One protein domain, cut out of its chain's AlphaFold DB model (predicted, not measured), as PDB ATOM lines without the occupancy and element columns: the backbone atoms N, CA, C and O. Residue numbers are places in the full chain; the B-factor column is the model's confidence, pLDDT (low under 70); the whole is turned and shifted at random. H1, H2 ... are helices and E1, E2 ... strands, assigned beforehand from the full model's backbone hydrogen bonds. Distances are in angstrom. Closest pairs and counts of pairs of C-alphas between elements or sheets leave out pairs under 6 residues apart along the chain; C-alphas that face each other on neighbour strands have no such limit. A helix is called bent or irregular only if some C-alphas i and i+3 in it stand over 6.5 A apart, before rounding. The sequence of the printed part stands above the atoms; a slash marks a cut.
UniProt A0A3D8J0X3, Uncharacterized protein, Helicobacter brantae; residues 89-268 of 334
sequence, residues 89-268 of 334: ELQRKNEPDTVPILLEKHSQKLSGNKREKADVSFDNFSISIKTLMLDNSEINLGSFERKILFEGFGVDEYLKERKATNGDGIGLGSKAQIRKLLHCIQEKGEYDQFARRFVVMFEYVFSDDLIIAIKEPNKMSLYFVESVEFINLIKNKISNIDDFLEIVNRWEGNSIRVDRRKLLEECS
ATOM      1  N   GLU A  89      89.509  -1.712  58.225       84.62
ATOM      2  CA  GLU A  89      90.466  -1.047  57.334       84.62
ATOM      3  C   GLU A  89      91.185   0.124  58.021       84.62
ATOM      4  O   GLU A  89      92.178   0.641  57.505       84.62
ATOM      5  N   LEU A  90      90.710   0.538  59.198       84.06
ATOM      6  CA  LEU A  90      91.277   1.642  59.962       84.06
ATOM      7  C   LEU A  90      92.447   1.181  60.836       84.06
ATOM      8  O   LEU A  90      92.459   0.077  61.383       84.06
ATOM      9  N   GLN A  91      93.426   2.069  61.046       80.75
ATOM     10  CA  GLN A  91      94.428   1.853  62.087       80.75
ATOM     11  C   GLN A  91      93.756   1.903  63.456       80.75
ATOM     12  O   GLN A  91      93.335   2.950  63.948       80.75
ATOM     13  N   ARG A  92      93.655   0.736  64.079       76.56
ATOM     14  CA  ARG A  92      92.938   0.562  65.330       76.56
ATOM     15  C   ARG A  92      93.775   1.053  66.515       76.56
ATOM     16  O   ARG A  92      94.822   0.480  66.814       76.56
ATOM     17  N   LYS A  93      93.266   2.034  67.267       81.75
ATOM     18  CA  LYS A  93      93.847   2.493  68.542       81.75
ATOM     19  C   LYS A  93      92.883   2.222  69.696       81.75
ATOM     20  O   LYS A  93      91.682   2.384  69.540       81.75
ATOM     21  N   ASN A  94      93.403   1.724  70.814       84.62
ATOM     22  CA  ASN A  94      92.618   1.571  72.037       84.62
ATOM     23  C   ASN A  94      92.527   2.916  72.759       84.62
ATOM     24  O   ASN A  94      93.516   3.649  72.818       84.62
ATOM     25  N   GLU A  95      91.375   3.188  73.360       87.62
ATOM     26  CA  GLU A  95      91.118   4.389  74.159       87.62
ATOM     27  C   GLU A  95      90.822   3.994  75.612       87.62
ATOM     28  O   GLU A  95      89.670   4.045  76.052       87.62
ATOM     29  N   PRO A  96      91.837   3.528  76.364       88.12
ATOM     30  CA  PRO A  96      91.650   3.007  77.719       88.12
ATOM     31  C   PRO A  96      91.070   4.053  78.679       88.12
ATOM     32  O   PRO A  96      90.322   3.688  79.581       88.12
ATOM     33  N   ASP A  97      91.347   5.337  78.449       89.00
ATOM     34  CA  ASP A  97      90.911   6.446  79.308       89.00
ATOM     35  C   ASP A  97      89.393   6.695  79.242       89.00
ATOM     36  O   ASP A  97      88.835   7.389  80.085       89.00
ATOM     37  N   THR A  98      88.704   6.108  78.256       90.50
ATOM     38  CA  THR A  98      87.236   6.178  78.128       90.50
ATOM     39  C   THR A  98      86.513   5.118  78.962       90.50
ATOM     40  O   THR A  98      85.287   5.141  79.064       90.50
ATOM     41  N   VAL A  99      87.249   4.154  79.523       93.25
ATOM     42  CA  VAL A  99      86.678   3.026  80.263       93.25
ATOM     43  C   VAL A  99      86.174   3.511  81.625       93.25
ATOM     44  O   VAL A  99      86.906   4.209  82.328       93.25
ATOM     45  N   PRO A 100      84.955   3.130  82.048       94.12
ATOM     46  CA  PRO A 100      84.430   3.517  83.352       94.12
ATOM     47  C   PRO A 100      85.362   3.118  84.503       94.12
ATOM     48  O   PRO A 100      85.891   2.008  84.509       94.12
ATOM     49  N   ILE A 101      85.475   3.978  85.524       93.19
ATOM     50  CA  ILE A 101      86.356   3.790  86.700       93.19
ATOM     51  C   ILE A 101      86.173   2.409  87.346       93.19
ATOM     52  O   ILE A 101      87.140   1.754  87.724       93.19
ATOM     53  N   LEU A 102      84.933   1.906  87.405       92.69
ATOM     54  CA  LEU A 102      84.617   0.575  87.946       92.69
ATOM     55  C   LEU A 102      85.393  -0.571  87.257       92.69
ATOM     56  O   LEU A 102      85.547  -1.642  87.837       92.69
ATOM     57  N   LEU A 103      85.854  -0.353  86.025       93.81
ATOM     58  CA  LEU A 103      86.485  -1.335  85.150       93.81
ATOM     59  C   LEU A 103      87.902  -0.921  84.707       93.81
ATOM     60  O   LEU A 103      88.489  -1.574  83.843       93.81
ATOM     61  N   GLU A 104      88.471   0.136  85.297       92.56
ATOM     62  CA  GLU A 104      89.741   0.751  84.873       92.56
ATOM     63  C   GLU A 104      90.920  -0.236  84.843       92.56
ATOM     64  O   GLU A 104      91.775  -0.173  83.954       92.56
ATOM     65  N   LYS A 105      90.917  -1.218  85.757       92.81
ATOM     66  CA  LYS A 105      91.929  -2.284  85.843       92.81
ATOM     67  C   LYS A 105      92.025  -3.114  84.562       92.81
ATOM     68  O   LYS A 105      93.077  -3.674  84.273       92.81
ATOM     69  N   HIS A 106      90.945  -3.163  83.782       93.88
ATOM     70  CA  HIS A 106      90.839  -3.914  82.531       93.88
ATOM     71  C   HIS A 106      90.694  -3.004  81.308       93.88
ATOM     72  O   HIS A 106      90.237  -3.447  80.249       93.88
ATOM     73  N   SER A 107      91.090  -1.736  81.433       93.19
ATOM     74  CA  SER A 107      90.836  -0.694  80.435       93.19
ATOM     75  C   SER A 107      91.348  -1.034  79.033       93.19
ATOM     76  O   SER A 107      90.634  -0.867  78.044       93.19
ATOM     77  N   GLN A 108      92.549  -1.606  78.923       92.31
ATOM     78  CA  GLN A 108      93.117  -2.030  77.637       92.31
ATOM     79  C   GLN A 108      92.288  -3.116  76.945       92.31
ATOM     80  O   GLN A 108      92.090  -3.086  75.731       92.31
ATOM     81  N   LYS A 109      91.792  -4.083  77.720       92.81
ATOM     82  CA  LYS A 109      91.019  -5.207  77.196       92.81
ATOM     83  C   LYS A 109      89.617  -4.750  76.784       92.81
ATOM     84  O   LYS A 109      89.160  -5.097  75.701       92.81
ATOM     85  N   LEU A 110      88.961  -3.941  77.617       93.00
ATOM     86  CA  LEU A 110      87.606  -3.454  77.360       93.00
ATOM     87  C   LEU A 110      87.548  -2.434  76.226       93.00
ATOM     88  O   LEU A 110      86.662  -2.535  75.382       93.00
ATOM     89  N   SER A 111      88.495  -1.496  76.162       91.88
ATOM     90  CA  SER A 111      88.585  -0.570  75.024       91.88
ATOM     91  C   SER A 111      88.839  -1.317  73.711       91.88
ATOM     92  O   SER A 111      88.239  -0.985  72.690       91.88
ATOM     93  N   GLY A 112      89.640  -2.392  73.746       90.06
ATOM     94  CA  GLY A 112      89.792  -3.315  72.620       90.06
ATOM     95  C   GLY A 112      88.470  -3.972  72.211       90.06
ATOM     96  O   GLY A 112      88.120  -3.939  71.035       90.06
ATOM     97  N   ASN A 113      87.706  -4.500  73.173       91.25
ATOM     98  CA  ASN A 113      86.404  -5.116  72.912       91.25
ATOM     99  C   ASN A 113      85.398  -4.149  72.285       91.25
ATOM    100  O   ASN A 113      84.725  -4.526  71.330       91.25
ATOM    101  N   LYS A 114      85.292  -2.926  72.826       91.75
ATOM    102  CA  LYS A 114      84.416  -1.870  72.300       91.75
ATOM    103  C   LYS A 114      84.766  -1.570  70.845       91.75
ATOM    104  O   LYS A 114      83.917  -1.621  69.966       91.75
ATOM    105  N   ARG A 115      86.051  -1.346  70.574       87.81
ATOM    106  CA  ARG A 115      86.561  -1.060  69.230       87.81
ATOM    107  C   ARG A 115      86.277  -2.177  68.218       87.81
ATOM    108  O   ARG A 115      86.125  -1.896  67.038       87.81
ATOM    109  N   GLU A 116      86.220  -3.433  68.655       86.56
ATOM    110  CA  GLU A 116      85.867  -4.585  67.809       86.56
ATOM    111  C   GLU A 116      84.358  -4.716  67.524       86.56
ATOM    112  O   GLU A 116      83.968  -5.630  66.799       86.56
ATOM    113  N   LYS A 117      83.491  -3.888  68.128       90.06
ATOM    114  CA  LYS A 117      82.037  -3.953  67.901       90.06
ATOM    115  C   LYS A 117      81.565  -3.149  66.705       90.06
ATOM    116  O   LYS A 117      80.645  -3.596  66.026       90.06
ATOM    117  N   ALA A 118      82.161  -1.988  66.477       92.31
ATOM    118  CA  ALA A 118      81.828  -1.159  65.338       92.31
ATOM    119  C   ALA A 118      82.228  -1.883  64.049       92.31
ATOM    120  O   ALA A 118      83.389  -2.252  63.888       92.31
ATOM    121  N   ASP A 119      81.282  -2.057  63.134       94.94
ATOM    122  CA  ASP A 119      81.514  -2.640  61.810       94.94
ATOM    123  C   ASP A 119      81.687  -1.516  60.766       94.94
ATOM    124  O   ASP A 119      82.547  -1.588  59.888       94.94
ATOM    125  N   VAL A 120      80.945  -0.409  60.920       96.31
ATOM    126  CA  VAL A 120      81.073   0.797  60.085       96.31
ATOM    127  C   VAL A 120      81.207   2.030  60.973       96.31
ATOM    128  O   VAL A 120      80.428   2.220  61.906       96.31
ATOM    129  N   SER A 121      82.186   2.878  60.666       94.88
ATOM    130  CA  SER A 121      82.433   4.140  61.362       94.88
ATOM    131  C   SER A 121      82.113   5.331  60.461       94.88
ATOM    132  O   SER A 121      82.442   5.341  59.271       94.88
ATOM    133  N   PHE A 122      81.466   6.331  61.048       93.88
ATOM    134  CA  PHE A 122      81.174   7.637  60.467       93.88
ATOM    135  C   PHE A 122      81.853   8.725  61.309       93.88
ATOM    136  O   PHE A 122      82.306   8.458  62.420       93.88
ATOM    137  N   ASP A 123      81.879   9.965  60.811       88.38
ATOM    138  CA  ASP A 123      82.551  11.096  61.478       88.38
ATOM    139  C   ASP A 123      82.203  11.233  62.976       88.38
ATOM    140  O   ASP A 123      83.078  11.544  63.780       88.38
ATOM    141  N   ASN A 124      80.935  11.011  63.347       88.31
ATOM    142  CA  ASN A 124      80.420  11.315  64.688       88.31
ATOM    143  C   ASN A 124      79.867  10.103  65.451       88.31
ATOM    144  O   ASN A 124      79.503  10.239  66.615       88.31
ATOM    145  N   PHE A 125      79.745   8.943  64.810       93.56
ATOM    146  CA  PHE A 125      79.184   7.747  65.434       93.56
ATOM    147  C   PHE A 125      79.633   6.497  64.684       93.56
ATOM    148  O   PHE A 125      80.151   6.569  63.570       93.56
ATOM    149  N   SER A 126      79.427   5.338  65.295       94.62
ATOM    150  CA  SER A 126      79.659   4.049  64.653       94.62
ATOM    151  C   SER A 126      78.428   3.170  64.793       94.62
ATOM    152  O   SER A 126      77.575   3.410  65.647       94.62
ATOM    153  N   ILE A 127      78.341   2.158  63.938       96.19
ATOM    154  CA  ILE A 127      77.286   1.154  63.991       96.19
ATOM    155  C   ILE A 127      77.895  -0.244  63.990       96.19
ATOM    156  O   ILE A 127      78.887  -0.508  63.305       96.19
ATOM    157  N   SER A 128      77.261  -1.159  64.715       96.00
ATOM    158  CA  SER A 128      77.445  -2.590  64.513       96.00
ATOM    159  C   SER A 128      76.369  -3.121  63.571       96.00
ATOM    160  O   SER A 128      75.222  -2.680  63.581       96.00
ATOM    161  N   ILE A 129      76.725  -4.099  62.750       96.56
ATOM    162  CA  ILE A 129      75.839  -4.762  61.807       96.56
ATOM    163  C   ILE A 129      75.838  -6.254  62.134       96.56
ATOM    164  O   ILE A 129      76.870  -6.890  62.356       96.56
ATOM    165  N   LYS A 130      74.648  -6.850  62.203       95.38
ATOM    166  CA  LYS A 130      74.481  -8.291  62.405       95.38
ATOM    167  C   LYS A 130      73.559  -8.838  61.335       95.38
ATOM    168  O   LYS A 130      72.382  -8.504  61.279       95.38
ATOM    169  N   THR A 131      74.102  -9.715  60.499       95.56
ATOM    170  CA  THR A 131      73.351 -10.366  59.423       95.56
ATOM    171  C   THR A 131      73.038 -11.808  59.812       95.56
ATOM    172  O   THR A 131      73.944 -12.597  60.077       95.56
ATOM    173  N   LEU A 132      71.756 -12.159  59.836       95.69
ATOM    174  CA  LEU A 132      71.212 -13.411  60.361       95.69
ATOM    175  C   LEU A 132      70.353 -14.117  59.308       95.69
ATOM    176  O   LEU A 132      69.781 -13.488  58.418       95.69
ATOM    177  N   MET A 133      70.232 -15.434  59.433       95.25
ATOM    178  CA  MET A 133      69.189 -16.216  58.767       95.25
ATOM    179  C   MET A 133      67.911 -16.217  59.621       95.25
ATOM    180  O   MET A 133      67.965 -16.065  60.846       95.25
ATOM    181  N   LEU A 134      66.748 -16.408  58.990       93.44
ATOM    182  CA  LEU A 134      65.451 -16.439  59.679       93.44
ATOM    183  C   LEU A 134      65.385 -17.458  60.831       93.44
ATOM    184  O   LEU A 134      64.757 -17.188  61.856       93.44
ATOM    185  N   ASP A 135      66.057 -18.595  60.702       93.31
ATOM    186  CA  ASP A 135      66.088 -19.673  61.694       93.31
ATOM    187  C   ASP A 135      67.029 -19.403  62.883       93.31
ATOM    188  O   ASP A 135      66.989 -20.123  63.881       93.31
ATOM    189  N   ASN A 136      67.852 -18.349  62.841       94.00
ATOM    190  CA  ASN A 136      68.718 -17.990  63.962       94.00
ATOM    191  C   ASN A 136      67.909 -17.356  65.103       94.00
ATOM    192  O   ASN A 136      67.576 -16.175  65.056       94.00
ATOM    193  N   SER A 137      67.620 -18.121  66.155       93.81
ATOM    194  CA  SER A 137      66.886 -17.648  67.339       93.81
ATOM    195  C   SER A 137      67.714 -16.784  68.298       93.81
ATOM    196  O   SER A 137      67.148 -16.098  69.147       93.81
ATOM    197  N   GLU A 138      69.041 -16.796  68.160       95.19
ATOM    198  CA  GLU A 138      69.972 -16.063  69.019       95.19
ATOM    199  C   GLU A 138      70.835 -15.101  68.208       95.19
ATOM    200  O   GLU A 138      71.212 -15.390  67.069       95.19
ATOM    201  N   ILE A 139      71.225 -13.997  68.839       94.88
ATOM    202  CA  ILE A 139      72.192 -13.044  68.295       94.88
ATOM    203  C   ILE A 139      73.483 -13.165  69.092       94.88
ATOM    204  O   ILE A 139      73.484 -13.079  70.318       94.88
ATOM    205  N   ASN A 140      74.591 -13.362  68.384       93.81
ATOM    206  CA  ASN A 140      75.930 -13.323  68.954       93.81
ATOM    207  C   ASN A 140      76.439 -11.875  68.921       93.81
ATOM    208  O   ASN A 140      76.645 -11.324  67.838       93.81
ATOM    209  N   LEU A 141      76.635 -11.266  70.091       91.44
ATOM    210  CA  LEU A 141      77.085  -9.873  70.191       91.44
ATOM    211  C   LEU A 141      78.616  -9.754  70.252       91.44
ATOM    212  O   LEU A 141      79.191  -8.752  69.831       91.44
ATOM    213  N   GLY A 142      79.308 -10.808  70.692       87.69
ATOM    214  CA  GLY A 142      80.769 -10.873  70.742       87.69
ATOM    215  C   GLY A 142      81.399  -9.968  71.806       87.69
ATOM    216  O   GLY A 142      80.737  -9.127  72.401       87.69
ATOM    217  N   SER A 143      82.706 -10.148  72.010       86.25
ATOM    218  CA  SER A 143      83.613  -9.317  72.828       86.25
ATOM    219  C   SER A 143      83.057  -8.855  74.192       86.25
ATOM    220  O   SER A 143      83.284  -7.731  74.630       86.25
ATOM    221  N   PHE A 144      82.360  -9.745  74.900       92.88
ATOM    222  CA  PHE A 144      81.880  -9.548  76.266       92.88
ATOM    223  C   PHE A 144      82.620 -10.495  77.224       92.88
ATOM    224  O   PHE A 144      82.264 -11.660  77.418       92.88
ATOM    225  N   GLU A 145      83.723  -9.993  77.776       92.25
ATOM    226  CA  GLU A 145      84.717 -10.751  78.545       92.25
ATOM    227  C   GLU A 145      84.197 -11.237  79.905       92.25
ATOM    228  O   GLU A 145      84.236 -10.535  80.916       92.25
ATOM    229  N   ARG A 146      83.779 -12.506  79.945       93.12
ATOM    230  CA  ARG A 146      83.230 -13.152  81.144       93.12
ATOM    231  C   ARG A 146      84.150 -13.085  82.367       93.12
ATOM    232  O   ARG A 146      83.664 -12.887  83.469       93.12
ATOM    233  N   LYS A 147      85.470 -13.223  82.203       93.25
ATOM    234  CA  LYS A 147      86.398 -13.200  83.350       93.25
ATOM    235  C   LYS A 147      86.394 -11.850  84.060       93.25
ATOM    236  O   LYS A 147      86.391 -11.820  85.278       93.25
ATOM    237  N   ILE A 148      86.342 -10.759  83.295       94.19
ATOM    238  CA  ILE A 148      86.261  -9.397  83.836       94.19
ATOM    239  C   ILE A 148      84.918  -9.201  84.540       94.19
ATOM    240  O   ILE A 148      84.861  -8.692  85.656       94.19
ATOM    241  N   LEU A 149      83.834  -9.651  83.904       95.56
ATOM    242  CA  LEU A 149      82.500  -9.557  84.482       95.56
ATOM    243  C   LEU A 149      82.417 -10.277  85.835       95.56
ATOM    244  O   LEU A 149      81.916  -9.698  86.791       95.56
ATOM    245  N   PHE A 150      82.934 -11.503  85.928       95.50
ATOM    246  CA  PHE A 150      82.778 -12.356  87.109       95.50
ATOM    247  C   PHE A 150      83.924 -12.265  88.139       95.50
ATOM    248  O   PHE A 150      83.898 -12.969  89.150       95.50
ATOM    249  N   GLU A 151      84.917 -11.400  87.919       95.06
ATOM    250  CA  GLU A 151      86.085 -11.278  88.798       95.06
ATOM    251  C   GLU A 151      85.693 -10.919  90.242       95.06
ATOM    252  O   GLU A 151      84.961  -9.958  90.490       95.06
ATOM    253  N   GLY A 152      86.221 -11.662  91.214       93.81
ATOM    254  CA  GLY A 152      86.033 -11.362  92.635       93.81
ATOM    255  C   GLY A 152      84.762 -11.934  93.271       93.81
ATOM    256  O   GLY A 152      84.650 -11.845  94.483       93.81
ATOM    257  N   PHE A 153      83.871 -12.591  92.517       96.31
ATOM    258  CA  PHE A 153      82.684 -13.267  93.083       96.31
ATOM    259  C   PHE A 153      82.960 -14.710  93.558       96.31
ATOM    260  O   PHE A 153      82.056 -15.440  93.979       96.31
ATOM    261  N   GLY A 154      84.206 -15.185  93.433       93.25
ATOM    262  CA  GLY A 154      84.602 -16.546  93.816       93.25
ATOM    263  C   GLY A 154      83.830 -17.628  93.054       93.25
ATOM    264  O   GLY A 154      83.278 -18.540  93.668       93.25
ATOM    265  N   VAL A 155      83.725 -17.474  91.730       92.31
ATOM    266  CA  VAL A 155      83.001 -18.382  90.816       92.31
ATOM    267  C   VAL A 155      83.844 -18.804  89.606       92.31
ATOM    268  O   VAL A 155      83.312 -19.302  88.613       92.31
ATOM    269  N   ASP A 156      85.164 -18.602  89.660       90.50
ATOM    270  CA  ASP A 156      86.085 -18.810  88.532       90.50
ATOM    271  C   ASP A 156      86.010 -20.219  87.928       90.50
ATOM    272  O   ASP A 156      86.121 -20.403  86.711       90.50
ATOM    273  N   GLU A 157      85.756 -21.222  88.767       88.06
ATOM    274  CA  GLU A 157      85.588 -22.621  88.371       88.06
ATOM    275  C   GLU A 157      84.373 -22.868  87.459       88.06
ATOM    276  O   GLU A 157      84.393 -23.800  86.648       88.06
ATOM    277  N   TYR A 158      83.364 -21.992  87.512       89.19
ATOM    278  CA  TYR A 158      82.134 -22.072  86.722       89.19
ATOM    279  C   TYR A 158      82.194 -21.283  85.405       89.19
ATOM    280  O   TYR A 158      81.271 -21.365  84.595       89.19
ATOM    281  N   LEU A 159      83.280 -20.549  85.126       87.62
ATOM    282  CA  LEU A 159      83.404 -19.683  83.939       87.62
ATOM    283  C   LEU A 159      83.787 -20.443  82.657       87.62
ATOM    284  O   LEU A 159      84.574 -19.966  81.827       87.62
ATOM    285  N   LYS A 160      83.241 -21.649  82.487       79.00
ATOM    286  CA  LYS A 160      83.414 -22.517  81.317       79.00
ATOM    287  C   LYS A 160      82.057 -22.763  80.648       79.00
ATOM    288  O   LYS A 160      81.009 -22.710  81.283       79.00
ATOM    289  N   GLU A 161      82.083 -23.028  79.341       64.31
ATOM    290  CA  GLU A 161      80.871 -23.376  78.578       64.31
ATOM    291  C   GLU A 161      80.315 -24.748  78.967       64.31
ATOM    292  O   GLU A 161      79.106 -24.952  79.032       64.31
ATOM    293  N   ARG A 162      81.211 -25.712  79.205       62.97
ATOM    294  CA  ARG A 162      80.838 -27.045  79.682       62.97
ATOM    295  C   ARG A 162      80.567 -26.979  81.181       62.97
ATOM    296  O   ARG A 162      81.220 -26.207  81.879       62.97
ATOM    297  N   LYS A 163      79.641 -27.828  81.651       60.31
ATOM    298  CA  LYS A 163      79.360 -28.019  83.082       60.31
ATOM    299  C   LYS A 163      80.679 -28.154  83.838       60.31
ATOM    300  O   LYS A 163      81.576 -28.861  83.368       60.31
ATOM    301  N   ALA A 164      80.770 -27.509  84.994       59.53
ATOM    302  CA  ALA A 164      81.869 -27.785  85.897       59.53
ATOM    303  C   ALA A 164      81.915 -29.300  86.197       59.53
ATOM    304  O   ALA A 164      80.892 -29.994  86.249       59.53
ATOM    305  N   THR A 165      83.133 -29.839  86.264       55.91
ATOM    306  CA  THR A 165      83.439 -31.282  86.322       55.91
ATOM    307  C   THR A 165      82.888 -31.988  87.564       55.91
ATOM    308  O   THR A 165      82.888 -33.211  87.619       55.91
ATOM    309  N   ASN A 166      82.397 -31.217  88.528       59.66
ATOM    310  CA  ASN A 166      81.761 -31.621  89.777       59.66
ATOM    311  C   ASN A 166      80.280 -32.035  89.633       59.66
ATOM    312  O   ASN A 166      79.729 -32.605  90.563       59.66
ATOM    313  N   GLY A 167      79.637 -31.828  88.476       62.66
ATOM    314  CA  GLY A 167      78.277 -32.336  88.226       62.66
ATOM    315  C   GLY A 167      77.134 -31.423  88.692       62.66
ATOM    316  O   GLY A 167      75.982 -31.689  88.347       62.66
ATOM    317  N   ASP A 168      77.436 -30.289  89.332       71.75
ATOM    318  CA  ASP A 168      76.458 -29.327  89.882       71.75
ATOM    319  C   ASP A 168      75.574 -28.665  88.807       71.75
ATOM    320  O   ASP A 168      74.512 -28.079  89.061       71.75
ATOM    321  N   GLY A 169      75.998 -28.777  87.547       81.75
ATOM    322  CA  GLY A 169      75.301 -28.202  86.404       81.75
ATOM    323  C   GLY A 169      75.339 -26.675  86.387       81.75
ATOM    324  O   GLY A 169      74.474 -26.080  85.751       81.75
ATOM    325  N   ILE A 170      76.307 -26.067  87.075       88.69
ATOM    326  CA  ILE A 170      76.632 -24.640  87.018       88.69
ATOM    327  C   ILE A 170      77.596 -24.406  85.848       88.69
ATOM    328  O   ILE A 170      78.440 -25.256  85.536       88.69
ATOM    329  N   GLY A 171      77.434 -23.280  85.161       90.75
ATOM    330  CA  GLY A 171      78.226 -22.928  83.990       90.75
ATOM    331  C   GLY A 171      77.596 -21.799  83.186       90.75
ATOM    332  O   GLY A 171      76.631 -21.170  83.619       90.75
ATOM    333  N   LEU A 172      78.127 -21.568  81.988       91.69
ATOM    334  CA  LEU A 172      77.691 -20.469  81.127       91.69
ATOM    335  C   LEU A 172      77.046 -20.908  79.804       91.69
ATOM    336  O   LEU A 172      76.604 -20.062  79.029       91.69
ATOM    337  N   GLY A 173      76.986 -22.213  79.531       90.00
ATOM    338  CA  GLY A 173      76.561 -22.757  78.240       90.00
ATOM    339  C   GLY A 173      75.050 -22.734  77.988       90.00
ATOM    340  O   GLY A 173      74.624 -22.988  76.862       90.00
ATOM    341  N   SER A 174      74.222 -22.442  78.998       91.81
ATOM    342  CA  SER A 174      72.768 -22.299  78.840       91.81
ATOM    343  C   SER A 174      72.119 -21.477  79.955       91.81
ATOM    344  O   SER A 174      72.675 -21.354  81.048       91.81
ATOM    345  N   LYS A 175      70.883 -21.007  79.720       94.25
ATOM    346  CA  LYS A 175      70.065 -20.271  80.703       94.25
ATOM    347  C   LYS A 175      69.993 -20.965  82.059       94.25
ATOM    348  O   LYS A 175      70.177 -20.335  83.090       94.25
ATOM    349  N   ALA A 176      69.756 -22.278  82.068       93.31
ATOM    350  CA  ALA A 176      69.638 -23.042  83.309       93.31
ATOM    351  C   ALA A 176      70.956 -23.084  84.101       93.31
ATOM    352  O   ALA A 176      70.929 -23.050  85.328       93.31
ATOM    353  N   GLN A 177      72.095 -23.146  83.409       93.50
ATOM    354  CA  GLN A 177      73.410 -23.133  84.047       93.50
ATOM    355  C   GLN A 177      73.746 -21.744  84.601       93.50
ATOM    356  O   GLN A 177      74.202 -21.638  85.739       93.50
ATOM    357  N   ILE A 178      73.452 -20.690  83.829       95.06
ATOM    358  CA  ILE A 178      73.684 -19.303  84.247       95.06
ATOM    359  C   ILE A 178      72.795 -18.952  85.432       95.06
ATOM    360  O   ILE A 178      73.276 -18.352  86.382       95.06
ATOM    361  N   ARG A 179      71.525 -19.374  85.427       96.75
ATOM    362  CA  ARG A 179      70.613 -19.168  86.557       96.75
ATOM    363  C   ARG A 179      71.229 -19.649  87.865       96.75
ATOM    364  O   ARG A 179      71.275 -18.898  88.830       96.75
ATOM    365  N   LYS A 180      71.746 -20.880  87.879       95.19
ATOM    366  CA  LYS A 180      72.405 -21.437  89.064       95.19
ATOM    367  C   LYS A 180      73.623 -20.611  89.474       95.19
ATOM    368  O   LYS A 180      73.769 -20.305  90.647       95.19
ATOM    369  N   LEU A 181      74.455 -20.211  88.510       95.50
ATOM    370  CA  LEU A 181      75.619 -19.364  88.770       95.50
ATOM    371  C   LEU A 181      75.221 -18.030  89.419       95.50
ATOM    372  O   LEU A 181      75.833 -17.615  90.397       95.50
ATOM    373  N   LEU A 182      74.192 -17.369  88.888       97.50
ATOM    374  CA  LEU A 182      73.712 -16.092  89.410       97.50
ATOM    375  C   LEU A 182      73.079 -16.241  90.795       97.50
ATOM    376  O   LEU A 182      73.304 -15.379  91.640       97.50
ATOM    377  N   HIS A 183      72.371 -17.341  91.067       97.12
ATOM    378  CA  HIS A 183      71.900 -17.634  92.422       97.12
ATOM    379  C   HIS A 183      73.055 -17.873  93.394       97.12
ATOM    380  O   HIS A 183      73.002 -17.340  94.492       97.12
ATOM    381  N   CYS A 184      74.142 -18.546  93.000       95.31
ATOM    382  CA  CYS A 184      75.322 -18.665  93.866       95.31
ATOM    383  C   CYS A 184      75.931 -17.299  94.222       95.31
ATOM    384  O   CYS A 184      76.424 -17.113  95.329       95.31
ATOM    385  N   ILE A 185      75.908 -16.333  93.299       97.56
ATOM    386  CA  ILE A 185      76.347 -14.952  93.569       97.56
ATOM    387  C   ILE A 185      75.336 -14.236  94.483       97.56
ATOM    388  O   ILE A 185      75.719 -13.507  95.397       97.56
ATOM    389  N   GLN A 186      74.038 -14.464  94.272       97.88
ATOM    390  CA  GLN A 186      72.962 -13.898  95.085       97.88
ATOM    391  C   GLN A 186      72.973 -14.413  96.528       97.88
ATOM    392  O   GLN A 186      72.824 -13.617  97.449       97.88
ATOM    393  N   GLU A 187      73.208 -15.706  96.739       96.69
ATOM    394  CA  GLU A 187      73.326 -16.336  98.062       96.69
ATOM    395  C   GLU A 187      74.504 -15.772  98.872       96.69
ATOM    396  O   GLU A 187      74.447 -15.731 100.099       96.69
ATOM    397  N   LYS A 188      75.546 -15.274  98.192       96.75
ATOM    398  CA  LYS A 188      76.671 -14.550  98.808       96.75
ATOM    399  C   LYS A 188      76.370 -13.071  99.089       96.75
ATOM    400  O   LYS A 188      77.209 -12.384  99.661       96.75
ATOM    401  N   GLY A 189      75.200 -12.566  98.690       97.62
ATOM    402  CA  GLY A 189      74.828 -11.154  98.813       97.62
ATOM    403  C   GLY A 189      75.499 -10.234  97.787       97.62
ATOM    404  O   GLY A 189      75.511  -9.021  97.971       97.62
ATOM    405  N   GLU A 190      76.060 -10.781  96.704       98.00
ATOM    406  CA  GLU A 190      76.895 -10.031  95.748       98.00
ATOM    407  C   GLU A 190      76.182  -9.724  94.416       98.00
ATOM    408  O   GLU A 190      76.769  -9.134  93.504       98.00
ATOM    409  N   TYR A 191      74.905 -10.102  94.277       98.12
ATOM    410  CA  TYR A 191      74.179  -9.969  93.009       98.12
ATOM    411  C   TYR A 191      74.030  -8.516  92.545       98.12
ATOM    412  O   TYR A 191      74.235  -8.238  91.367       98.12
ATOM    413  N   ASP A 192      73.768  -7.572  93.450       97.88
ATOM    414  CA  ASP A 192      73.648  -6.151  93.091       97.88
ATOM    415  C   ASP A 192      74.962  -5.592  92.527       97.88
ATOM    416  O   ASP A 192      74.974  -4.792  91.585       97.88
ATOM    417  N   GLN A 193      76.098  -6.054  93.059       97.75
ATOM    418  CA  GLN A 193      77.414  -5.693  92.543       97.75
ATOM    419  C   GLN A 193      77.647  -6.299  91.153       97.75
ATOM    420  O   GLN A 193      78.163  -5.605  90.269       97.75
ATOM    421  N   PHE A 194      77.241  -7.556  90.940       98.00
ATOM    422  CA  PHE A 194      77.249  -8.187  89.620       98.00
ATOM    423  C   PHE A 194      76.378  -7.411  88.624       98.00
ATOM    424  O   PHE A 194      76.870  -7.037  87.563       98.00
ATOM    425  N   ALA A 195      75.126  -7.110  88.976       98.25
ATOM    426  CA  ALA A 195      74.173  -6.403  88.126       98.25
ATOM    427  C   ALA A 195      74.698  -5.017  87.726       98.25
ATOM    428  O   ALA A 195      74.721  -4.671  86.543       98.25
ATOM    429  N   ARG A 196      75.221  -4.251  88.694       97.81
ATOM    430  CA  ARG A 196      75.851  -2.951  88.430       97.81
ATOM    431  C   ARG A 196      77.040  -3.079  87.481       97.81
ATOM    432  O   ARG A 196      77.153  -2.299  86.537       97.81
ATOM    433  N   ARG A 197      77.933  -4.047  87.712       97.62
ATOM    434  CA  ARG A 197      79.096  -4.265  86.843       97.62
ATOM    435  C   ARG A 197      78.675  -4.699  85.441       97.62
ATOM    436  O   ARG A 197      79.257  -4.214  84.474       97.62
ATOM    437  N   PHE A 198      77.667  -5.565  85.334       97.69
ATOM    438  CA  PHE A 198      77.107  -6.010  84.063       97.69
ATOM    439  C   PHE A 198      76.637  -4.818  83.241       97.69
ATOM    440  O   PHE A 198      77.096  -4.659  82.116       97.69
ATOM    441  N   VAL A 199      75.789  -3.959  83.815       97.75
ATOM    442  CA  VAL A 199      75.253  -2.776  83.126       97.75
ATOM    443  C   VAL A 199      76.379  -1.859  82.663       97.75
ATOM    444  O   VAL A 199      76.446  -1.556  81.479       97.75
ATOM    445  N   VAL A 200      77.314  -1.499  83.546       97.50
ATOM    446  CA  VAL A 200      78.429  -0.600  83.195       97.50
ATOM    447  C   VAL A 200      79.289  -1.175  82.066       97.50
ATOM    448  O   VAL A 200      79.681  -0.461  81.145       97.50
ATOM    449  N   MET A 201      79.589  -2.475  82.118       97.00
ATOM    450  CA  MET A 201      80.363  -3.135  81.070       97.00
ATOM    451  C   MET A 201      79.574  -3.220  79.759       97.00
ATOM    452  O   MET A 201      80.151  -3.045  78.688       97.00
ATOM    453  N   PHE A 202      78.270  -3.485  79.838       96.19
ATOM    454  CA  PHE A 202      77.379  -3.608  78.691       96.19
ATOM    455  C   PHE A 202      77.211  -2.273  77.963       96.19
ATOM    456  O   PHE A 202      77.430  -2.215  76.760       96.19
ATOM    457  N   GLU A 203      76.923  -1.198  78.696       96.38
ATOM    458  CA  GLU A 203      76.833   0.168  78.165       96.38
ATOM    459  C   GLU A 203      78.114   0.604  77.465       96.38
ATOM    460  O   GLU A 203      78.071   1.232  76.411       96.38
ATOM    461  N   TYR A 204      79.264   0.272  78.052       95.94
ATOM    462  CA  TYR A 204      80.542   0.655  77.482       95.94
ATOM    463  C   TYR A 204      80.858  -0.116  76.195       95.94
ATOM    464  O   TYR A 204      81.287   0.484  75.212       95.94
ATOM    465  N   VAL A 205      80.675  -1.442  76.204       95.19
ATOM    466  CA  VAL A 205      81.022  -2.305  75.062       95.19
ATOM    467  C   VAL A 205      80.025  -2.143  73.914       95.19
ATOM    468  O   VAL A 205      80.445  -2.127  72.762       95.19
ATOM    469  N   PHE A 206      78.732  -2.011  74.210       94.31
ATOM    470  CA  PHE A 206      77.649  -1.927  73.225       94.31
ATOM    471  C   PHE A 206      77.083  -0.504  73.124       94.31
ATOM    472  O   PHE A 206      75.871  -0.311  73.098       94.31
ATOM    473  N   SER A 207      77.967   0.499  73.095       93.69
ATOM    474  CA  SER A 207      77.574   1.913  73.009       93.69
ATOM    475  C   SER A 207      77.128   2.355  71.612       93.69
ATOM    476  O   SER A 207      76.528   3.419  71.476       93.69
ATOM    477  N   ASP A 208      77.461   1.571  70.589       95.12
ATOM    478  CA  ASP A 208      77.170   1.868  69.186       95.12
ATOM    479  C   ASP A 208      75.783   1.345  68.790       95.12
ATOM    480  O   ASP A 208      75.335   0.308  69.292       95.12
ATOM    481  N   ASP A 209      75.117   2.038  67.867       95.44
ATOM    482  CA  ASP A 209      73.823   1.599  67.334       95.44
ATOM    483  C   ASP A 209      73.967   0.280  66.563       95.44
ATOM    484  O   ASP A 209      75.029  -0.048  66.022       95.44
ATOM    485  N   LEU A 210      72.885  -0.491  66.479       95.81
ATOM    486  CA  LEU A 210      72.895  -1.828  65.899       95.81
ATOM    487  C   LEU A 210      71.904  -1.941  64.735       95.81
ATOM    488  O   LEU A 210      70.707  -1.710  64.888       95.81
ATOM    489  N   ILE A 211      72.389  -2.395  63.578       97.56
ATOM    490  CA  ILE A 211      71.543  -2.814  62.455       97.56
ATOM    491  C   ILE A 211      71.476  -4.337  62.421       97.56
ATOM    492  O   ILE A 211      72.487  -5.016  62.228       97.56
ATOM    493  N   ILE A 212      70.272  -4.892  62.552       97.62
ATOM    494  CA  ILE A 212      70.030  -6.332  62.432       97.62
ATOM    495  C   ILE A 212      69.336  -6.612  61.107       97.62
ATOM    496  O   ILE A 212      68.210  -6.186  60.863       97.62
ATOM    497  N   ALA A 213      70.010  -7.378  60.264       97.69
ATOM    498  CA  ALA A 213      69.552  -7.809  58.959       97.69
ATOM    499  C   ALA A 213      69.132  -9.282  59.004       97.69
ATOM    500  O   ALA A 213      69.979 -10.160  59.137       97.69
ATOM    501  N   ILE A 214      67.839  -9.576  58.866       97.38
ATOM    502  CA  ILE A 214      67.318 -10.949  58.811       97.38
ATOM    503  C   ILE A 214      66.980 -11.306  57.371       97.38
ATOM    504  O   ILE A 214      66.123 -10.674  56.754       97.38
ATOM    505  N   LYS A 215      67.642 -12.345  56.864       96.38
ATOM    506  CA  LYS A 215      67.478 -12.855  55.504       96.38
ATOM    507  C   LYS A 215      66.422 -13.954  55.452       96.38
ATOM    508  O   LYS A 215      66.461 -14.910  56.233       96.38
ATOM    509  N   GLU A 216      65.532 -13.821  54.484       94.62
ATOM    510  CA  GLU A 216      64.489 -14.766  54.092       94.62
ATOM    511  C   GLU A 216      64.555 -14.939  52.562       94.62
ATOM    512  O   GLU A 216      65.085 -14.058  51.883       94.62
ATOM    513  N   PRO A 217      64.026 -16.026  51.976       91.62
ATOM    514  CA  PRO A 217      63.935 -16.128  50.521       91.62
ATOM    515  C   PRO A 217      63.237 -14.893  49.929       91.62
ATOM    516  O   PRO A 217      62.127 -14.553  50.338       91.62
ATOM    517  N   ASN A 218      63.920 -14.199  49.013       92.69
ATOM    518  CA  ASN A 218      63.464 -12.966  48.352       92.69
ATOM    519  C   ASN A 218      63.050 -11.817  49.286       92.69
ATOM    520  O   ASN A 218      62.323 -10.913  48.875       92.69
ATOM    521  N   LYS A 219      63.487 -11.823  50.545       96.19
ATOM    522  CA  LYS A 219      63.074 -10.810  51.512       96.19
ATOM    523  C   LYS A 219      64.156 -10.551  52.544       96.19
ATOM    524  O   LYS A 219      64.875 -11.449  52.976       96.19
ATOM    525  N   MET A 220      64.253  -9.303  52.979       97.56
ATOM    526  CA  MET A 220      65.175  -8.908  54.037       97.56
ATOM    527  C   MET A 220      64.468  -7.985  55.017       97.56
ATOM    528  O   MET A 220      63.970  -6.930  54.637       97.56
ATOM    529  N   SER A 221      64.409  -8.381  56.286       97.88
ATOM    530  CA  SER A 221      63.944  -7.493  57.354       97.88
ATOM    531  C   SER A 221      65.146  -6.777  57.963       97.88
ATOM    532  O   SER A 221      66.085  -7.435  58.408       97.88
ATOM    533  N   LEU A 222      65.111  -5.451  58.001       98.44
ATOM    534  CA  LEU A 222      66.097  -4.603  58.662       98.44
ATOM    535  C   LEU A 222      65.492  -4.036  59.946       98.44
ATOM    536  O   LEU A 222      64.375  -3.519  59.926       98.44
ATOM    537  N   TYR A 223      66.234  -4.125  61.040       98.06
ATOM    538  CA  TYR A 223      65.893  -3.539  62.331       98.06
ATOM    539  C   TYR A 223      67.008  -2.581  62.725       98.06
ATOM    540  O   TYR A 223      68.182  -2.946  62.647       98.06
ATOM    541  N   PHE A 224      66.635  -1.373  63.121       97.44
ATOM    542  CA  PHE A 224      67.549  -0.294  63.468       97.44
ATOM    543  C   PHE A 224      67.366  -0.011  64.953       97.44
ATOM    544  O   PHE A 224      66.375   0.592  65.352       97.44
ATOM    545  N   VAL A 225      68.276  -0.542  65.762       95.06
ATOM    546  CA  VAL A 225      68.205  -0.505  67.221       95.06
ATOM    547  C   VAL A 225      69.160   0.573  67.706       95.06
ATOM    548  O   VAL A 225      70.372   0.456  67.504       95.06
ATOM    549  N   GLU A 226      68.627   1.609  68.342       93.88
ATOM    550  CA  GLU A 226      69.474   2.608  68.991       93.88
ATOM    551  C   GLU A 226      70.127   1.980  70.231       93.88
ATOM    552  O   GLU A 226      69.497   1.205  70.959       93.88
ATOM    553  N   SER A 227      71.394   2.302  70.503       92.94
ATOM    554  CA  SER A 227      72.121   1.683  71.624       92.94
ATOM    555  C   SER A 227      71.406   1.892  72.964       92.94
ATOM    556  O   SER A 227      71.365   0.993  73.807       92.94
ATOM    557  N   VAL A 228      70.748   3.042  73.129       93.06
ATOM    558  CA  VAL A 228      69.935   3.372  74.305       93.06
ATOM    559  C   VAL A 228      68.728   2.444  74.485       93.06
ATOM    560  O   VAL A 228      68.456   2.038  75.616       93.06
ATOM    561  N   GLU A 229      68.033   2.058  73.407       93.00
ATOM    562  CA  GLU A 229      66.912   1.105  73.464       93.00
ATOM    563  C   GLU A 229      67.421  -0.244  73.988       93.00
ATOM    564  O   GLU A 229      66.858  -0.827  74.919       93.00
ATOM    565  N   PHE A 230      68.563  -0.696  73.463       91.62
ATOM    566  CA  PHE A 230      69.148  -1.972  73.854       91.62
ATOM    567  C   PHE A 230      69.663  -1.988  75.301       91.62
ATOM    568  O   PHE A 230      69.450  -2.948  76.047       91.62
ATOM    569  N   ILE A 231      70.325  -0.913  75.722       94.19
ATOM    570  CA  ILE A 231      70.811  -0.745  77.094       94.19
ATOM    571  C   ILE A 231      69.638  -0.731  78.082       94.19
ATOM    572  O   ILE A 231      69.705  -1.381  79.129       94.19
ATOM    573  N   ASN A 232      68.554  -0.022  77.758       94.94
ATOM    574  CA  ASN A 232      67.383   0.072  78.626       94.94
ATOM    575  C   ASN A 232      66.679  -1.278  78.789       94.94
ATOM    576  O   ASN A 232      66.311  -1.626  79.912       94.94
ATOM    577  N   LEU A 233      66.579  -2.080  77.721       94.31
ATOM    578  CA  LEU A 233      66.069  -3.454  77.798       94.31
ATOM    579  C   LEU A 233      66.817  -4.274  78.864       94.31
ATOM    580  O   LEU A 233      66.196  -4.944  79.687       94.31
ATOM    581  N   ILE A 234      68.150  -4.195  78.890       95.69
ATOM    582  CA  ILE A 234      68.967  -4.889  79.894       95.69
ATOM    583  C   ILE A 234      68.740  -4.313  81.292       95.69
ATOM    584  O   ILE A 234      68.485  -5.074  82.229       95.69
ATOM    585  N   LYS A 235      68.825  -2.987  81.456       96.38
ATOM    586  CA  LYS A 235      68.672  -2.324  82.763       96.38
ATOM    587  C   LYS A 235      67.342  -2.644  83.431       96.38
ATOM    588  O   LYS A 235      67.309  -2.849  84.639       96.38
ATOM    589  N   ASN A 236      66.273  -2.723  82.647       95.88
ATOM    590  CA  ASN A 236      64.932  -2.989  83.153       95.88
ATOM    591  C   ASN A 236      64.752  -4.430  83.650       95.88
ATOM    592  O   ASN A 236      63.815  -4.691  84.399       95.88
ATOM    593  N   LYS A 237      65.627  -5.363  83.248       96.31
ATOM    594  CA  LYS A 237      65.518  -6.786  83.604       96.31
ATOM    595  C   LYS A 237      66.620  -7.294  84.535       96.31
ATOM    596  O   LYS A 237      66.409  -8.284  85.221       96.31
ATOM    597  N   ILE A 238      67.783  -6.637  84.591       97.50
ATOM    598  CA  ILE A 238      68.966  -7.122  85.331       97.50
ATOM    599  C   ILE A 238      68.753  -7.251  86.848       97.50
ATOM    600  O   ILE A 238      69.508  -7.955  87.506       97.50
ATOM    601  N   SER A 239      67.747  -6.585  87.423       96.50
ATOM    602  CA  SER A 239      67.435  -6.688  88.856       96.50
ATOM    603  C   SER A 239      66.811  -8.031  89.249       96.50
ATOM    604  O   SER A 239      66.808  -8.375  90.428       96.50
ATOM    605  N   ASN A 240      66.276  -8.789  88.289       97.25
ATOM    606  CA  ASN A 240      65.692 -10.107  88.510       97.25
ATOM    607  C   ASN A 240      66.388 -11.137  87.608       97.25
ATOM    608  O   ASN A 240      66.452 -10.980  86.392       97.25
ATOM    609  N   ILE A 241      66.899 -12.217  88.206       97.94
ATOM    610  CA  ILE A 241      67.658 -13.251  87.489       97.94
ATOM    611  C   ILE A 241      66.840 -13.886  86.359       97.94
ATOM    612  O   ILE A 241      67.373 -14.103  85.273       97.94
ATOM    613  N   ASP A 242      65.567 -14.201  86.592       96.81
ATOM    614  CA  ASP A 242      64.732 -14.863  85.592       96.81
ATOM    615  C   ASP A 242      64.377 -13.926  84.439       96.81
ATOM    616  O   ASP A 242      64.513 -14.322  83.279       96.81
ATOM    617  N   ASP A 243      64.033 -12.676  84.745       96.69
ATOM    618  CA  ASP A 243      63.757 -11.653  83.736       96.69
ATOM    619  C   ASP A 243      64.999 -11.375  82.882       96.69
ATOM    620  O   ASP A 243      64.931 -11.337  81.650       96.69
ATOM    621  N   PHE A 244      66.165 -11.239  83.518       97.31
ATOM    622  CA  PHE A 244      67.446 -11.074  82.835       97.31
ATOM    623  C   PHE A 244      67.740 -12.232  81.870       97.31
ATOM    624  O   PHE A 244      68.160 -12.019  80.727       97.31
ATOM    625  N   LEU A 245      67.476 -13.466  82.305       96.94
ATOM    626  CA  LEU A 245      67.690 -14.670  81.502       96.94
ATOM    627  C   LEU A 245      66.609 -14.906  80.446       96.94
ATOM    628  O   LEU A 245      66.765 -15.796  79.605       96.94
ATOM    629  N   GLU A 246      65.542 -14.108  80.392       95.25
ATOM    630  CA  GLU A 246      64.720 -14.049  79.185       95.25
ATOM    631  C   GLU A 246      65.521 -13.506  78.000       95.25
ATOM    632  O   GLU A 246      65.372 -14.028  76.894       95.25
ATOM    633  N   ILE A 247      66.388 -12.517  78.247       95.38
ATOM    634  CA  ILE A 247      67.209 -11.858  77.229       95.38
ATOM    635  C   ILE A 247      68.517 -12.618  77.022       95.38
ATOM    636  O   ILE A 247      68.874 -12.927  75.890       95.38
ATOM    637  N   VAL A 248      69.256 -12.909  78.094       95.81
ATOM    638  CA  VAL A 248      70.587 -13.519  77.994       95.81
ATOM    639  C   VAL A 248      70.481 -15.038  77.992       95.81
ATOM    640  O   VAL A 248      70.052 -15.658  78.963       95.81
ATOM    641  N   ASN A 249      70.912 -15.659  76.893       94.25
ATOM    642  CA  ASN A 249      70.750 -17.095  76.692       94.25
ATOM    643  C   ASN A 249      71.952 -17.905  77.167       94.25
ATOM    644  O   ASN A 249      71.781 -18.933  77.828       94.25
ATOM    645  N   ARG A 250      73.157 -17.484  76.767       93.50
ATOM    646  CA  ARG A 250      74.418 -18.161  77.094       93.50
ATOM    647  C   ARG A 250      75.635 -17.266  76.875       93.50
ATOM    648  O   ARG A 250      75.553 -16.292  76.128       93.50
ATOM    649  N   TRP A 251      76.778 -17.658  77.439       92.19
ATOM    650  CA  TRP A 251      78.084 -17.238  76.927       92.19
ATOM    651  C   TRP A 251      78.734 -18.363  76.125       92.19
ATOM    652  O   TRP A 251      78.713 -19.526  76.523       92.19
ATOM    653  N   GLU A 252      79.364 -17.989  75.018       86.19
ATOM    654  CA  GLU A 252      80.176 -18.856  74.169       86.19
ATOM    655  C   GLU A 252      81.502 -18.141  73.896       86.19
ATOM    656  O   GLU A 252      81.542 -17.064  73.304       86.19
ATOM    657  N   GLY A 253      82.597 -18.678  74.419       85.62
ATOM    658  CA  GLY A 253      83.876 -17.997  74.510       85.62
ATOM    659  C   GLY A 253      83.722 -16.698  75.298       85.62
ATOM    660  O   GLY A 253      83.110 -16.664  76.371       85.62
ATOM    661  N   ASN A 254      84.251 -15.619  74.738       86.50
ATOM    662  CA  ASN A 254      84.078 -14.267  75.265       86.50
ATOM    663  C   ASN A 254      82.943 -13.538  74.540       86.50
ATOM    664  O   ASN A 254      83.033 -12.344  74.282       86.50
ATOM    665  N   SER A 255      81.897 -14.264  74.151       90.88
ATOM    666  CA  SER A 255      80.701 -13.695  73.549       90.88
ATOM    667  C   SER A 255      79.478 -13.992  74.393       90.88
ATOM    668  O   SER A 255      79.287 -15.120  74.844       90.88
ATOM    669  N   ILE A 256      78.628 -12.983  74.543       93.88
ATOM    670  CA  ILE A 256      77.272 -13.139  75.045       93.88
ATOM    671  C   ILE A 256      76.320 -13.387  73.867       93.88
ATOM    672  O   ILE A 256      76.412 -12.744  72.813       93.88
ATOM    673  N   ARG A 257      75.403 -14.340  74.043       95.19
ATOM    674  CA  ARG A 257      74.308 -14.601  73.109       95.19
ATOM    675  C   ARG A 257      72.982 -14.200  73.731       95.19
ATOM    676  O   ARG A 257      72.679 -14.613  74.852       95.19
ATOM    677  N   VAL A 258      72.197 -13.434  72.985       95.75
ATOM    678  CA  VAL A 258      70.894 -12.928  73.429       95.75
ATOM    679  C   VAL A 258      69.759 -13.496  72.588       95.75
ATOM    680  O   VAL A 258      69.955 -13.846  71.422       95.75
ATOM    681  N   ASP A 259      68.574 -13.591  73.179       96.25
ATOM    682  CA  ASP A 259      67.345 -13.953  72.484       96.25
ATOM    683  C   ASP A 259      67.011 -12.884  71.440       96.25
ATOM    684  O   ASP A 259      66.792 -11.712  71.757       96.25
ATOM    685  N   ARG A 260      66.977 -13.302  70.172       95.44
ATOM    686  CA  ARG A 260      66.703 -12.403  69.052       95.44
ATOM    687  C   ARG A 260      65.343 -11.744  69.208       95.44
ATOM    688  O   ARG A 260      65.223 -10.545  69.014       95.44
ATOM    689  N   ARG A 261      64.306 -12.524  69.504       94.69
ATOM    690  CA  ARG A 261      62.931 -12.021  69.521       94.69
ATOM    691  C   ARG A 261      62.768 -10.972  70.614       94.69
ATOM    692  O   ARG A 261      62.229  -9.917  70.318       94.69
ATOM    693  N   LYS A 262      63.291 -11.229  71.816       93.81
ATOM    694  CA  LYS A 262      63.241 -10.263  72.924       93.81
ATOM    695  C   LYS A 262      63.922  -8.942  72.579       93.81
ATOM    696  O   LYS A 262      63.409  -7.896  72.941       93.81
ATOM    697  N   LEU A 263      65.040  -8.976  71.848       91.94
ATOM    698  CA  LEU A 263      65.680  -7.747  71.374       91.94
ATOM    699  C   LEU A 263      64.822  -7.004  70.341       91.94
ATOM    700  O   LEU A 263      64.694  -5.787  70.400       91.94
ATOM    701  N   LEU A 264      64.250  -7.729  69.379       92.94
ATOM    702  CA  LEU A 264      63.480  -7.121  68.292       92.94
ATOM    703  C   LEU A 264      62.106  -6.603  68.734       92.94
ATOM    704  O   LEU A 264      61.575  -5.723  68.067       92.94
ATOM    705  N   GLU A 265      61.541  -7.128  69.825       89.56
ATOM    706  CA  GLU A 265      60.301  -6.624  70.442       89.56
ATOM    707  C   GLU A 265      60.442  -5.168  70.919       89.56
ATOM    708  O   GLU A 265      59.470  -4.420  70.862       89.56
ATOM    709  N   GLU A 266      61.650  -4.745  71.303       82.81
ATOM    710  CA  GLU A 266      61.949  -3.367  71.727       82.81
ATOM    711  C   GLU A 266      62.319  -2.444  70.557       82.81
ATOM    712  O   GLU A 266      62.439  -1.233  70.727       82.81
ATOM    713  N   CYS A 267      62.521  -2.993  69.355       90.06
ATOM    714  CA  CYS A 267      62.933  -2.207  68.201       90.06
ATOM    715  C   CYS A 267      61.723  -1.539  67.544       90.06
ATOM    716  O   CYS A 267      60.913  -2.181  66.869       90.06
ATOM    717  N   SER A 268      61.647  -0.217  67.682       87.62
ATOM    718  CA  SER A 268      60.593   0.595  67.072       87.62
ATOM    719  C   SER A 268      60.759   0.759  65.551       87.62
ATOM    720  O   SER A 268      59.776   0.927  64.822       87.62
TER     721      SER A 268
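Overview. This is residues 89 to 268 of the 334 residues of an uncharacterized protein of Helicobacter brantae (UniProt A0A3D8J0X3). A long three-stranded sheet, E1 E3 E4, makes one end of the domain; helices gathered round H4 fill much of the rest, and a smaller sheet, E2 E6 E5, lies near the middle. H4 has H5 side by side with it and H1 on another side, while H3 lies toward the end away from the long sheet. The 180 printed residues hold seven named helices and six named strands, in the order H1 E1 E2 H2 H3 H4 E3 E4 H5 H6 E5 E6 H7; the class is mixed, helices and strands. The sheet E1 E3 E4 is mixed and E2 E6 E5 antiparallel. The whole is compact, with a radius of gyration of the C-alphas of 16.6 A and spans of 47 by 41 by 28 A.

Along the chain. Find C-alpha 101 at (86.356, 3.790, 86.700), where H1 begins; it runs to 115, 18.1 A, and is irregular, with C-alphas 105 and 108 8.3 A apart. Next come E1, residues 126 to 133, 23.6 A; E2, 138 to 140; H2, 146 to 150; and H3, 175 to 187, 18.1 A. H4, 191 to 205, spans 20.7 A, starting at (74.179, -9.969, 93.009). Then find E3, 209 to 216, 23.0 A; E4, 219 to 225, 19.5 A; H5, 227 to 237, 16.1 A; H6, 241 to 247; E5, 248 to 252; E6, 255 to 259; and H7, 260 to 265, ending at (60.301, -6.624, 70.442).

Arrangement. Start at the hub, H4, which touches H1, H2, H3 and H5. With H1 it makes a steep tilt of 39 degrees, the same way, C-alphas 114 and 205 closest at 4.4 A. With H5 the tilt is shallow, 10 degrees, opposite ways, C-alphas 203 and 231 closest at 6.2 A. H2 comes closest at C-alphas 149 and 198, 6.5 A. H3 and H4 only just touch, only at the corner, with 3 pairs of C-alphas within 8 A; the closest are 185 and 191, 5.5 A. H5 and H6 form a helical hairpin, C-alphas 237 and 244 closest at 4.8 A. H7 only grazes each sheet. E1 and E3 are parallel, N 128 and O 209 2.8 A apart; the hairpin E3 and E4 is antiparallel, N 212 and O 223 2.9 A apart. E6 is antiparallel to E2, N 139 and O 258 2.9 A apart, and to E5, its hairpin partner, N 257 and O 250 2.9 A apart. Every O i to N i+4 pair is within hydrogen-bond range in H2, H3, H4 and H7, but 6 of 11 in H1, 6 of 7 in H5 and 2 of 3 in H6.

Size, cuts and confidence. The C-alphas farthest apart, of Lys 188 and Asn 218, are 52.2 A apart. The printed part has no cut, and the link from H2 to H3, 24 residues, is long. Mean pLDDT of the printed part is 92.0; residues 161 to 167 are under 70.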